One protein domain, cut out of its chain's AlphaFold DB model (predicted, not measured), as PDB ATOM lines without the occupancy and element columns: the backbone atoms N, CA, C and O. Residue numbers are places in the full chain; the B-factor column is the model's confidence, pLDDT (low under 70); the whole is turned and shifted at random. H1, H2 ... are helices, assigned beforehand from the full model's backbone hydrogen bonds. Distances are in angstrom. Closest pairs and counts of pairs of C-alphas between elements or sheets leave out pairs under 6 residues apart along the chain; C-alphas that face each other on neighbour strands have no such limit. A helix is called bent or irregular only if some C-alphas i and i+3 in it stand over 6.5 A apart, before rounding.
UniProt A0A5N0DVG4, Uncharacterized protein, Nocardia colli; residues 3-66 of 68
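What this domain is: This is residues 3 to 66 of the 68 residues of an uncharacterized protein of Nocardia colli (UniProt A0A5N0DVG4). A long helix, H1, forms an uneven helical hairpin with the shorter H2, and residues 3 to 13 of H1 stick out as a free arm that makes much of the length. The short H3 packs on the beginning of H2, and the long link, residues 42 to 57, folds back from the end of H2 to reach it. The printed part has 64 residues with three named helices, H1, H2, H3 along the chain, and no named strand; its class is all helix. The whole is loose, with a radius of gyration of the C-alphas of 13.6 A, and elongated, spanning 44 by 24 by 19 A.

How they stand to each other: H1, residues 3 to 27, touches H2, residues 30 to 41, with its residues 17 to 25 alone; the closest C-alphas, of Leu 24 and Ala 33, are 5.0 A apart. They form a helical hairpin, running opposite ways at a shallow tilt of 15 degrees. H3, residues 58 to 65, touches H2 at residues 31 to 32 alone; the closest C-alphas, of Val 32 and Ile 61, are 5.9 A apart. Their lines are only just about perpendicular, at 73 degrees. H1 and H3 are apart. Every O i to N i+4 pair is within hydrogen-bond range in H2 and H3, and 19 of 21 in H1.

Where its parts are: H1 is 35.7 A long from C-alpha 3 at (16.612, 27.511, -28.285) to C-alpha 27. It has a kink of 38 degrees near residue 10 and is irregular: C-alphas 6 and 9 are 7.3 A apart. H2 measures 15.4 A, and H3 10.7 A, ending with C-alpha 65 at (29.573, -7.510, -43.790).

The domain as a whole: The C-alphas of Asp 3 and Asp 63, the two farthest apart, are 44.6 A apart. Without residues 3 to 13 the body spans 29 by 24 by 17 A. The link from H1 to H2 is tight; that from H2 to H3 is long, 16 residues. The printed part has no cut, and no printed residue is under 70 in pLDDT.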
ATOM      1  N   ASP A   3      15.566  28.414 -28.794       79.25
ATOM      2  CA  ASP A   3      16.612  27.511 -28.285       79.25
ATOM      3  C   ASP A   3      16.363  26.033 -28.615       79.25
ATOM      4  O   ASP A   3      17.294  25.306 -28.954       79.25
ATOM      5  N   ALA A   4      15.100  25.591 -28.588       87.19
ATOM      6  CA  ALA A   4      14.737  24.220 -28.952       87.19
ATOM      7  C   ALA A   4      15.032  23.925 -30.434       87.19
ATOM      8  O   ALA A   4      15.535  22.856 -30.765       87.19
ATOM      9  N   GLN A   5      14.769  24.883 -31.327       92.88
ATOM     10  CA  GLN A   5      15.061  24.767 -32.754       92.88
ATOM     11  C   GLN A   5      16.570  24.778 -33.016       92.88
ATOM     12  O   GLN A   5      17.039  24.000 -33.845       92.88
ATOM     13  N   PHE A   6      17.339  25.592 -32.283       94.81
ATOM     14  CA  PHE A   6      18.803  25.582 -32.364       94.81
ATOM     15  C   PHE A   6      19.409  24.258 -31.864       94.81
ATOM     16  O   PHE A   6      20.365  23.761 -32.459       94.81
ATOM     17  N   GLY A   7      18.829  23.645 -30.827       93.94
ATOM     18  CA  GLY A   7      19.267  22.352 -30.288       93.94
ATOM     19  C   GLY A   7      18.774  21.122 -31.058       93.94
ATOM     20  O   GLY A   7      19.303  20.031 -30.859       93.94
ATOM     21  N   ALA A   8      17.793  21.269 -31.954       95.62
ATOM     22  CA  ALA A   8      17.098  20.138 -32.573       95.62
ATOM     23  C   ALA A   8      18.040  19.164 -33.301       95.62
ATOM     24  O   ALA A   8      17.889  17.952 -33.170       95.62
ATOM     25  N   ARG A   9      19.044  19.673 -34.032       96.56
ATOM     26  CA  ARG A   9      20.020  18.818 -34.734       96.56
ATOM     27  C   ARG A   9      20.865  17.998 -33.766       96.56
ATOM     28  O   ARG A   9      21.047  16.813 -34.004       96.56
ATOM     29  N   ARG A  10      21.314  18.613 -32.668       95.12
ATOM     30  CA  ARG A  10      22.098  17.937 -31.631       95.12
ATOM     31  C   ARG A  10      21.280  16.853 -30.934       95.12
ATOM     32  O   ARG A  10      21.748  15.736 -30.792       95.12
ATOM     33  N   VAL A  11      20.027  17.152 -30.593       96.44
ATOM     34  CA  VAL A  11      19.117  16.166 -29.987       96.44
ATOM     35  C   VAL A  11      18.897  14.967 -30.912       96.44
ATOM     36  O   VAL A  11      18.932  13.825 -30.461       96.44
ATOM     37  N   VAL A  12      18.683  15.204 -32.210       97.75
ATOM     38  CA  VAL A  12      18.493  14.119 -33.185       97.75
ATOM     39  C   VAL A  12      19.781  13.324 -33.411       97.75
ATOM     40  O   VAL A  12      19.711  12.108 -33.556       97.75
ATOM     41  N   GLU A  13      20.943  13.974 -33.415       97.00
ATOM     42  CA  GLU A  13      22.253  13.315 -33.492       97.00
ATOM     43  C   GLU A  13      22.483  12.367 -32.305       97.00
ATOM     44  O   GLU A  13      22.813  11.191 -32.503       97.00
ATOM     45  N   ASP A  14      22.232  12.849 -31.085       96.62
ATOM     46  CA  ASP A  14      22.370  12.063 -29.858       96.62
ATOM     47  C   ASP A  14      21.377  10.885 -29.859       96.62
ATOM     48  O   ASP A  14      21.750   9.739 -29.584       96.62
ATOM     49  N   LEU A  15      20.121  11.133 -30.258       98.19
ATOM     50  CA  LEU A  15      19.088  10.102 -30.387       98.19
ATOM     51  C   LEU A  15      19.474   9.028 -31.407       98.19
ATOM     52  O   LEU A  15      19.370   7.838 -31.111       98.19
ATOM     53  N   ALA A  16      19.906   9.428 -32.603       98.25
ATOM     54  CA  ALA A  16      20.262   8.501 -33.670       98.25
ATOM     55  C   ALA A  16      21.439   7.611 -33.255       98.25
ATOM     56  O   ALA A  16      21.406   6.397 -33.478       98.25
ATOM     57  N   THR A  17      22.444   8.196 -32.599       97.69
ATOM     58  CA  THR A  17      23.618   7.466 -32.115       97.69
ATOM     59  C   THR A  17      23.246   6.476 -31.012       97.69
ATOM     60  O   THR A  17      23.593   5.296 -31.095       97.69
ATOM     61  N   ALA A  18      22.482   6.918 -30.009       97.94
ATOM     62  CA  ALA A  18      22.053   6.066 -28.903       97.94
ATOM     63  C   ALA A  18      21.132   4.926 -29.368       97.94
ATOM     64  O   ALA A  18      21.288   3.774 -28.954       97.94
ATOM     65  N   PHE A  19      20.193   5.224 -30.268       98.44
ATOM     66  CA  PHE A  19      19.290   4.225 -30.831       98.44
ATOM     67  C   PHE A  19      20.047   3.168 -31.639       98.44
ATOM     68  O   PHE A  19      19.856   1.971 -31.421       98.44
ATOM     69  N   SER A  20      20.959   3.597 -32.512       98.50
ATOM     70  CA  SER A  20      21.790   2.686 -33.303       98.50
ATOM     71  C   SER A  20      22.658   1.791 -32.413       98.50
ATOM     72  O   SER A  20      22.686   0.579 -32.618       98.50
ATOM     73  N   ALA A  21      23.308   2.357 -31.387       98.31
ATOM     74  CA  ALA A  21      24.088   1.584 -30.420       98.31
ATOM     75  C   ALA A  21      23.225   0.526 -29.714       98.31
ATOM     76  O   ALA A  21      23.610  -0.639 -29.646       98.31
ATOM     77  N   SER A  22      22.022   0.900 -29.262       98.56
ATOM     78  CA  SER A  22      21.076  -0.023 -28.621       98.56
ATOM     79  C   SER A  22      20.704  -1.201 -29.525       98.56
ATOM     80  O   SER A  22      20.696  -2.348 -29.075       98.56
ATOM     81  N   LEU A  23      20.438  -0.946 -30.811       98.56
ATOM     82  CA  LEU A  23      20.134  -2.011 -31.768       98.56
ATOM     83  C   LEU A  23      21.323  -2.952 -31.975       98.56
ATOM     84  O   LEU A  23      21.138  -4.167 -32.005       98.56
ATOM     85  N   LEU A  24      22.539  -2.415 -32.081       98.38
ATOM     86  CA  LEU A  24      23.738  -3.231 -32.266       98.38
ATOM     87  C   LEU A  24      24.052  -4.079 -31.031       98.38
ATOM     88  O   LEU A  24      24.348  -5.259 -31.181       98.38
ATOM     89  N   VAL A  25      23.916  -3.522 -29.827       98.06
ATOM     90  CA  VAL A  25      24.107  -4.267 -28.571       98.06
ATOM     91  C   VAL A  25      23.107  -5.419 -28.443       98.06
ATOM     92  O   VAL A  25      23.462  -6.493 -27.972       98.06
ATOM     93  N   ARG A  26      21.850  -5.215 -28.855       98.38
ATOM     94  CA  ARG A  26      20.791  -6.228 -28.704       98.38
ATOM     95  C   ARG A  26      20.801  -7.295 -29.792       98.38
ATOM     96  O   ARG A  26      20.378  -8.417 -29.529       98.38
ATOM     97  N   TYR A  27      21.199  -6.935 -31.010       97.88
ATOM     98  CA  TYR A  27      20.916  -7.747 -32.198       97.88
ATOM     99  C   TYR A  27      22.121  -7.970 -33.119       97.88
ATOM    100  O   TYR A  27      21.972  -8.604 -34.163       97.88
ATOM    101  N   SER A  28      23.305  -7.461 -32.777       97.06
ATOM    102  CA  SER A  28      24.536  -7.700 -33.535       97.06
ATOM    103  C   SER A  28      25.525  -8.564 -32.751       97.06
ATOM    104  O   SER A  28      25.299  -8.927 -31.599       97.06
ATOM    105  N   ILE A  29      26.644  -8.894 -33.395       96.31
ATOM    106  CA  ILE A  29      27.785  -9.524 -32.728       96.31
ATOM    107  C   ILE A  29      28.530  -8.494 -31.858       96.31
ATOM    108  O   ILE A  29      28.585  -7.318 -32.249       96.31
ATOM    109  N   PRO A  30      29.172  -8.916 -30.747       96.50
ATOM    110  CA  PRO A  30      29.902  -8.014 -29.850       96.50
ATOM    111  C   PRO A  30      30.919  -7.125 -30.573       96.50
ATOM    112  O   PRO A  30      30.902  -5.914 -30.393       96.50
ATOM    113  N   ALA A  31      31.694  -7.692 -31.509       96.56
ATOM    114  CA  ALA A  31      32.701  -6.951 -32.273       96.56
ATOM    115  C   ALA A  31      32.145  -5.695 -32.976       96.56
ATOM    116  O   ALA A  31      32.798  -4.657 -33.003       96.56
ATOM    117  N   VAL A  32      30.921  -5.757 -33.519       97.31
ATOM    118  CA  VAL A  32      30.283  -4.604 -34.179       97.31
ATOM    119  C   VAL A  32      29.756  -3.604 -33.151       97.31
ATOM    120  O   VAL A  32      29.893  -2.398 -33.355       97.31
ATOM    121  N   ALA A  33      29.133  -4.089 -32.074       97.50
ATOM    122  CA  ALA A  33      28.579  -3.234 -31.028       97.50
ATOM    123  C   ALA A  33      29.683  -2.434 -30.323       97.50
ATOM    124  O   ALA A  33      29.589  -1.210 -30.237       97.50
ATOM    125  N   ASP A  34      30.764  -3.103 -29.924       95.50
ATOM    126  CA  ASP A  34      31.904  -2.492 -29.242       95.50
ATOM    127  C   ASP A  34      32.597  -1.464 -30.139       95.50
ATOM    128  O   ASP A  34      32.844  -0.333 -29.718       95.50
ATOM    129  N   ALA A  35      32.827  -1.802 -31.413       96.38
ATOM    130  CA  ALA A  35      33.408  -0.874 -32.380       96.38
ATOM    131  C   ALA A  35      32.525   0.360 -32.616       96.38
ATOM    132  O   ALA A  35      33.034   1.479 -32.730       96.38
ATOM    133  N   TYR A  36      31.201   0.187 -32.683       97.00
ATOM    134  CA  TYR A  36      30.276   1.307 -32.843       97.00
ATOM    135  C   TYR A  36      30.294   2.221 -31.615       97.00
ATOM    136  O   TYR A  36      30.461   3.434 -31.763       97.00
ATOM    137  N   CYS A  37      30.171   1.650 -30.415       96.00
ATOM    138  CA  CYS A  37      30.217   2.401 -29.164       96.00
ATOM    139  C   CYS A  37      31.545   3.152 -29.020       96.00
ATOM    140  O   CYS A  37      31.531   4.358 -28.782       96.00
ATOM    141  N   ALA A  38      32.679   2.495 -29.271       95.00
ATOM    142  CA  ALA A  38      33.993   3.129 -29.209       95.00
ATOM    143  C   ALA A  38      34.105   4.329 -30.162       95.00
ATOM    144  O   ALA A  38      34.543   5.404 -29.762       95.00
ATOM    145  N   ALA A  39      33.659   4.187 -31.410       95.44
ATOM    146  CA  ALA A  39      33.829   5.241 -32.405       95.44
ATOM    147  C   ALA A  39      32.775   6.357 -32.366       95.44
ATOM    148  O   ALA A  39      32.983   7.382 -33.009       95.44
ATOM    149  N   ARG A  40      31.615   6.162 -31.726       94.88
ATOM    150  CA  ARG A  40      30.528   7.163 -31.730       94.88
ATOM    151  C   ARG A  40      30.197   7.710 -30.343       94.88
ATOM    152  O   ARG A  40      29.776   8.856 -30.247       94.88
ATOM    153  N   LEU A  41      30.408   6.920 -29.292       94.69
ATOM    154  CA  LEU A  41      30.122   7.288 -27.901       94.69
ATOM    155  C   LEU A  41      31.394   7.489 -27.061       94.69
ATOM    156  O   LEU A  41      31.324   8.132 -26.018       94.69
ATOM    157  N   GLY A  42      32.538   6.956 -27.501       89.88
ATOM    158  CA  GLY A  42      33.809   7.050 -26.782       89.88
ATOM    159  C   GLY A  42      34.372   8.471 -26.692       89.88
ATOM    160  O   GLY A  42      34.113   9.330 -27.544       89.88
ATOM    161  N   GLU A  43      35.171   8.702 -25.651       87.50
ATOM    162  CA  GLU A  43      35.875   9.971 -25.419       87.50
ATOM    163  C   GLU A  43      36.959  10.217 -26.481       87.50
ATOM    164  O   GLU A  43      37.082  11.336 -26.973       87.50
ATOM    165  N   ASP A  44      37.631   9.155 -26.939       86.94
ATOM    166  CA  ASP A  44      38.717   9.199 -27.934       86.94
ATOM    167  C   ASP A  44      38.242   9.070 -29.398       86.94
ATOM    168  O   ASP A  44      38.998   8.667 -30.285       86.94
ATOM    169  N   ARG A  45      36.968   9.367 -29.692       90.50
ATOM    170  CA  ARG A  45      36.425   9.219 -31.055       90.50
ATOM    171  C   ARG A  45      37.061  10.207 -32.044       90.50
ATOM    172  O   ARG A  45      37.143  11.407 -31.786       90.50
ATOM    173  N   GLY A  46      37.457   9.708 -33.216       90.88
ATOM    174  CA  GLY A  46      38.037  10.518 -34.289       90.88
ATOM    175  C   GLY A  46      37.009  11.051 -35.293       90.88
ATOM    176  O   GLY A  46      35.947  10.469 -35.497       90.88
ATOM    177  N   LEU A  47      37.358  12.148 -35.977       91.75
ATOM    178  CA  LEU A  47      36.545  12.729 -37.061       91.75
ATOM    179  C   LEU A  47      36.752  12.031 -38.418       91.75
ATOM    180  O   LEU A  47      35.951  12.202 -39.335       91.75
ATOM    181  N   CYS A  48      37.831  11.259 -38.559       93.88
ATOM    182  CA  CYS A  48      38.166  10.521 -39.774       93.88
ATOM    183  C   CYS A  48      37.861   9.027 -39.619       93.88
ATOM    184  O   CYS A  48      37.894   8.475 -38.516       93.88
ATOM    185  N   TYR A  49      37.639   8.345 -40.743       92.88
ATOM    186  CA  TYR A  49      37.643   6.883 -40.776       92.88
ATOM    187  C   TYR A  49      39.027   6.323 -40.418       92.88
ATOM    188  O   TYR A  49      40.043   6.986 -40.616       92.88
ATOM    189  N   GLY A  50      39.062   5.091 -39.902       92.69
ATOM    190  CA  GLY A  50      40.310   4.428 -39.502       92.69
ATOM    191  C   GLY A  50      40.835   4.824 -38.117       92.69
ATOM    192  O   GLY A  50      41.975   4.519 -37.798       92.69
ATOM    193  N   THR A  51      40.013   5.478 -37.292       93.62
ATOM    194  CA  THR A  51      40.378   5.976 -35.950       93.62
ATOM    195  C   THR A  51      39.879   5.084 -34.808       93.62
ATOM    196  O   THR A  51      39.777   5.526 -33.668       93.62
ATOM    197  N   LEU A  52      39.530   3.827 -35.100       93.50
ATOM    198  CA  LEU A  52      39.111   2.874 -34.071       93.50
ATOM    199  C   LEU A  52      40.281   2.540 -33.128       93.50
ATOM    200  O   LEU A  52      41.418   2.434 -33.596       93.50
ATOM    201  N   PRO A  53      40.018   2.333 -31.825       90.94
ATOM    202  CA  PRO A  53      41.057   1.964 -30.876       90.94
ATOM    203  C   PRO A  53      41.643   0.583 -31.191       90.94
ATOM    204  O   PRO A  53      40.995  -0.282 -31.790       90.94
ATOM    205  N   ALA A  54      42.879   0.365 -30.740       91.19
ATOM    206  CA  ALA A  54      43.504  -0.948 -30.795       91.19
ATOM    207  C   ALA A  54      42.674  -1.978 -30.002       91.19
ATOM    208  O   ALA A  54      42.108  -1.660 -28.959       91.19
ATOM    209  N   GLY A  55      42.614  -3.217 -30.497       90.56
ATOM    210  CA  GLY A  55      41.857  -4.309 -29.870       90.56
ATOM    211  C   GLY A  55      40.456  -4.542 -30.442       90.56
ATOM    212  O   GLY A  55      39.845  -5.557 -30.120       90.56
ATOM    213  N   ILE A  56      39.961  -3.674 -31.332       94.38
ATOM    214  CA  ILE A  56      38.743  -3.956 -32.102       94.38
ATOM    215  C   ILE A  56      39.005  -5.082 -33.109       94.38
ATOM    216  O   ILE A  56      39.924  -4.998 -33.926       94.38
ATOM    217  N   ASP A  57      38.151  -6.108 -33.101       95.44
ATOM    218  CA  ASP A  57      38.179  -7.196 -34.083       95.44
ATOM    219  C   ASP A  57      37.589  -6.740 -35.429       95.44
ATOM    220  O   ASP A  57      36.447  -7.033 -35.796       95.44
ATOM    221  N   ALA A  58      38.386  -5.977 -36.179       94.12
ATOM    222  CA  ALA A  58      38.008  -5.490 -37.500       94.12
ATOM    223  C   ALA A  58      37.761  -6.634 -38.497       94.12
ATOM    224  O   ALA A  58      36.933  -6.487 -39.397       94.12
ATOM    225  N   LYS A  59      38.437  -7.780 -38.331       93.94
ATOM    226  CA  LYS A  59      38.270  -8.933 -39.216       93.94
ATOM    227  C   LYS A  59      36.863  -9.513 -39.089       93.94
ATOM    228  O   LYS A  59      36.195  -9.658 -40.108       93.94
ATOM    229  N   ALA A  60      36.380  -9.758 -37.871       95.00
ATOM    230  CA  ALA A  60      35.021 -10.255 -37.659       95.00
ATOM    231  C   ALA A  60      33.946  -9.298 -38.209       95.00
ATOM    232  O   ALA A  60      32.937  -9.741 -38.762       95.00
ATOM    233  N   ILE A  61      34.162  -7.981 -38.099       95.19
ATOM    234  CA  ILE A  61      33.250  -6.965 -38.654       95.19
ATOM    235  C   ILE A  61      33.199  -7.043 -40.187       95.19
ATOM    236  O   ILE A  61      32.110  -6.973 -40.771       95.19
ATOM    237  N   ILE A  62      34.362  -7.178 -40.833       94.88
ATOM    238  CA  ILE A  62      34.481  -7.287 -42.292       94.88
ATOM    239  C   ILE A  62      33.858  -8.594 -42.779       94.88
ATOM    240  O   ILE A  62      32.978  -8.539 -43.634       94.88
ATOM    241  N   ASP A  63      34.230  -9.734 -42.193       94.75
ATOM    242  CA  ASP A  63      33.745 -11.062 -42.592       94.75
ATOM    243  C   ASP A  63      32.208 -11.162 -42.488       94.75
ATOM    244  O   ASP A  63      31.553 -11.749 -43.346       94.75
ATOM    245  N   ARG A  64      31.600 -10.525 -41.475       92.06
ATOM    246  CA  ARG A  64      30.134 -10.410 -41.350       92.06
ATOM    247  C   ARG A  64      29.509  -9.609 -42.496       92.06
ATOM    248  O   ARG A  64      28.389  -9.896 -42.912       92.06
ATOM    249  N   SER A  65      30.160  -8.522 -42.901       91.94
ATOM    250  CA  SER A  65      29.573  -7.510 -43.790       91.94
ATOM    251  C   SER A  65      29.832  -7.800 -45.269       91.94
ATOM    252  O   SER A  65      29.078  -7.332 -46.118       91.94
ATOM    253  N   LEU A  66      30.881  -8.567 -45.562       90.00
ATOM    254  CA  LEU A  66      31.294  -8.994 -46.894       90.00
ATOM    255  C   LEU A  66      31.428 -10.527 -46.914       90.00
ATOM    256  O   LEU A  66      32.545 -11.040 -46.843       90.00
TER     257      LEU A  66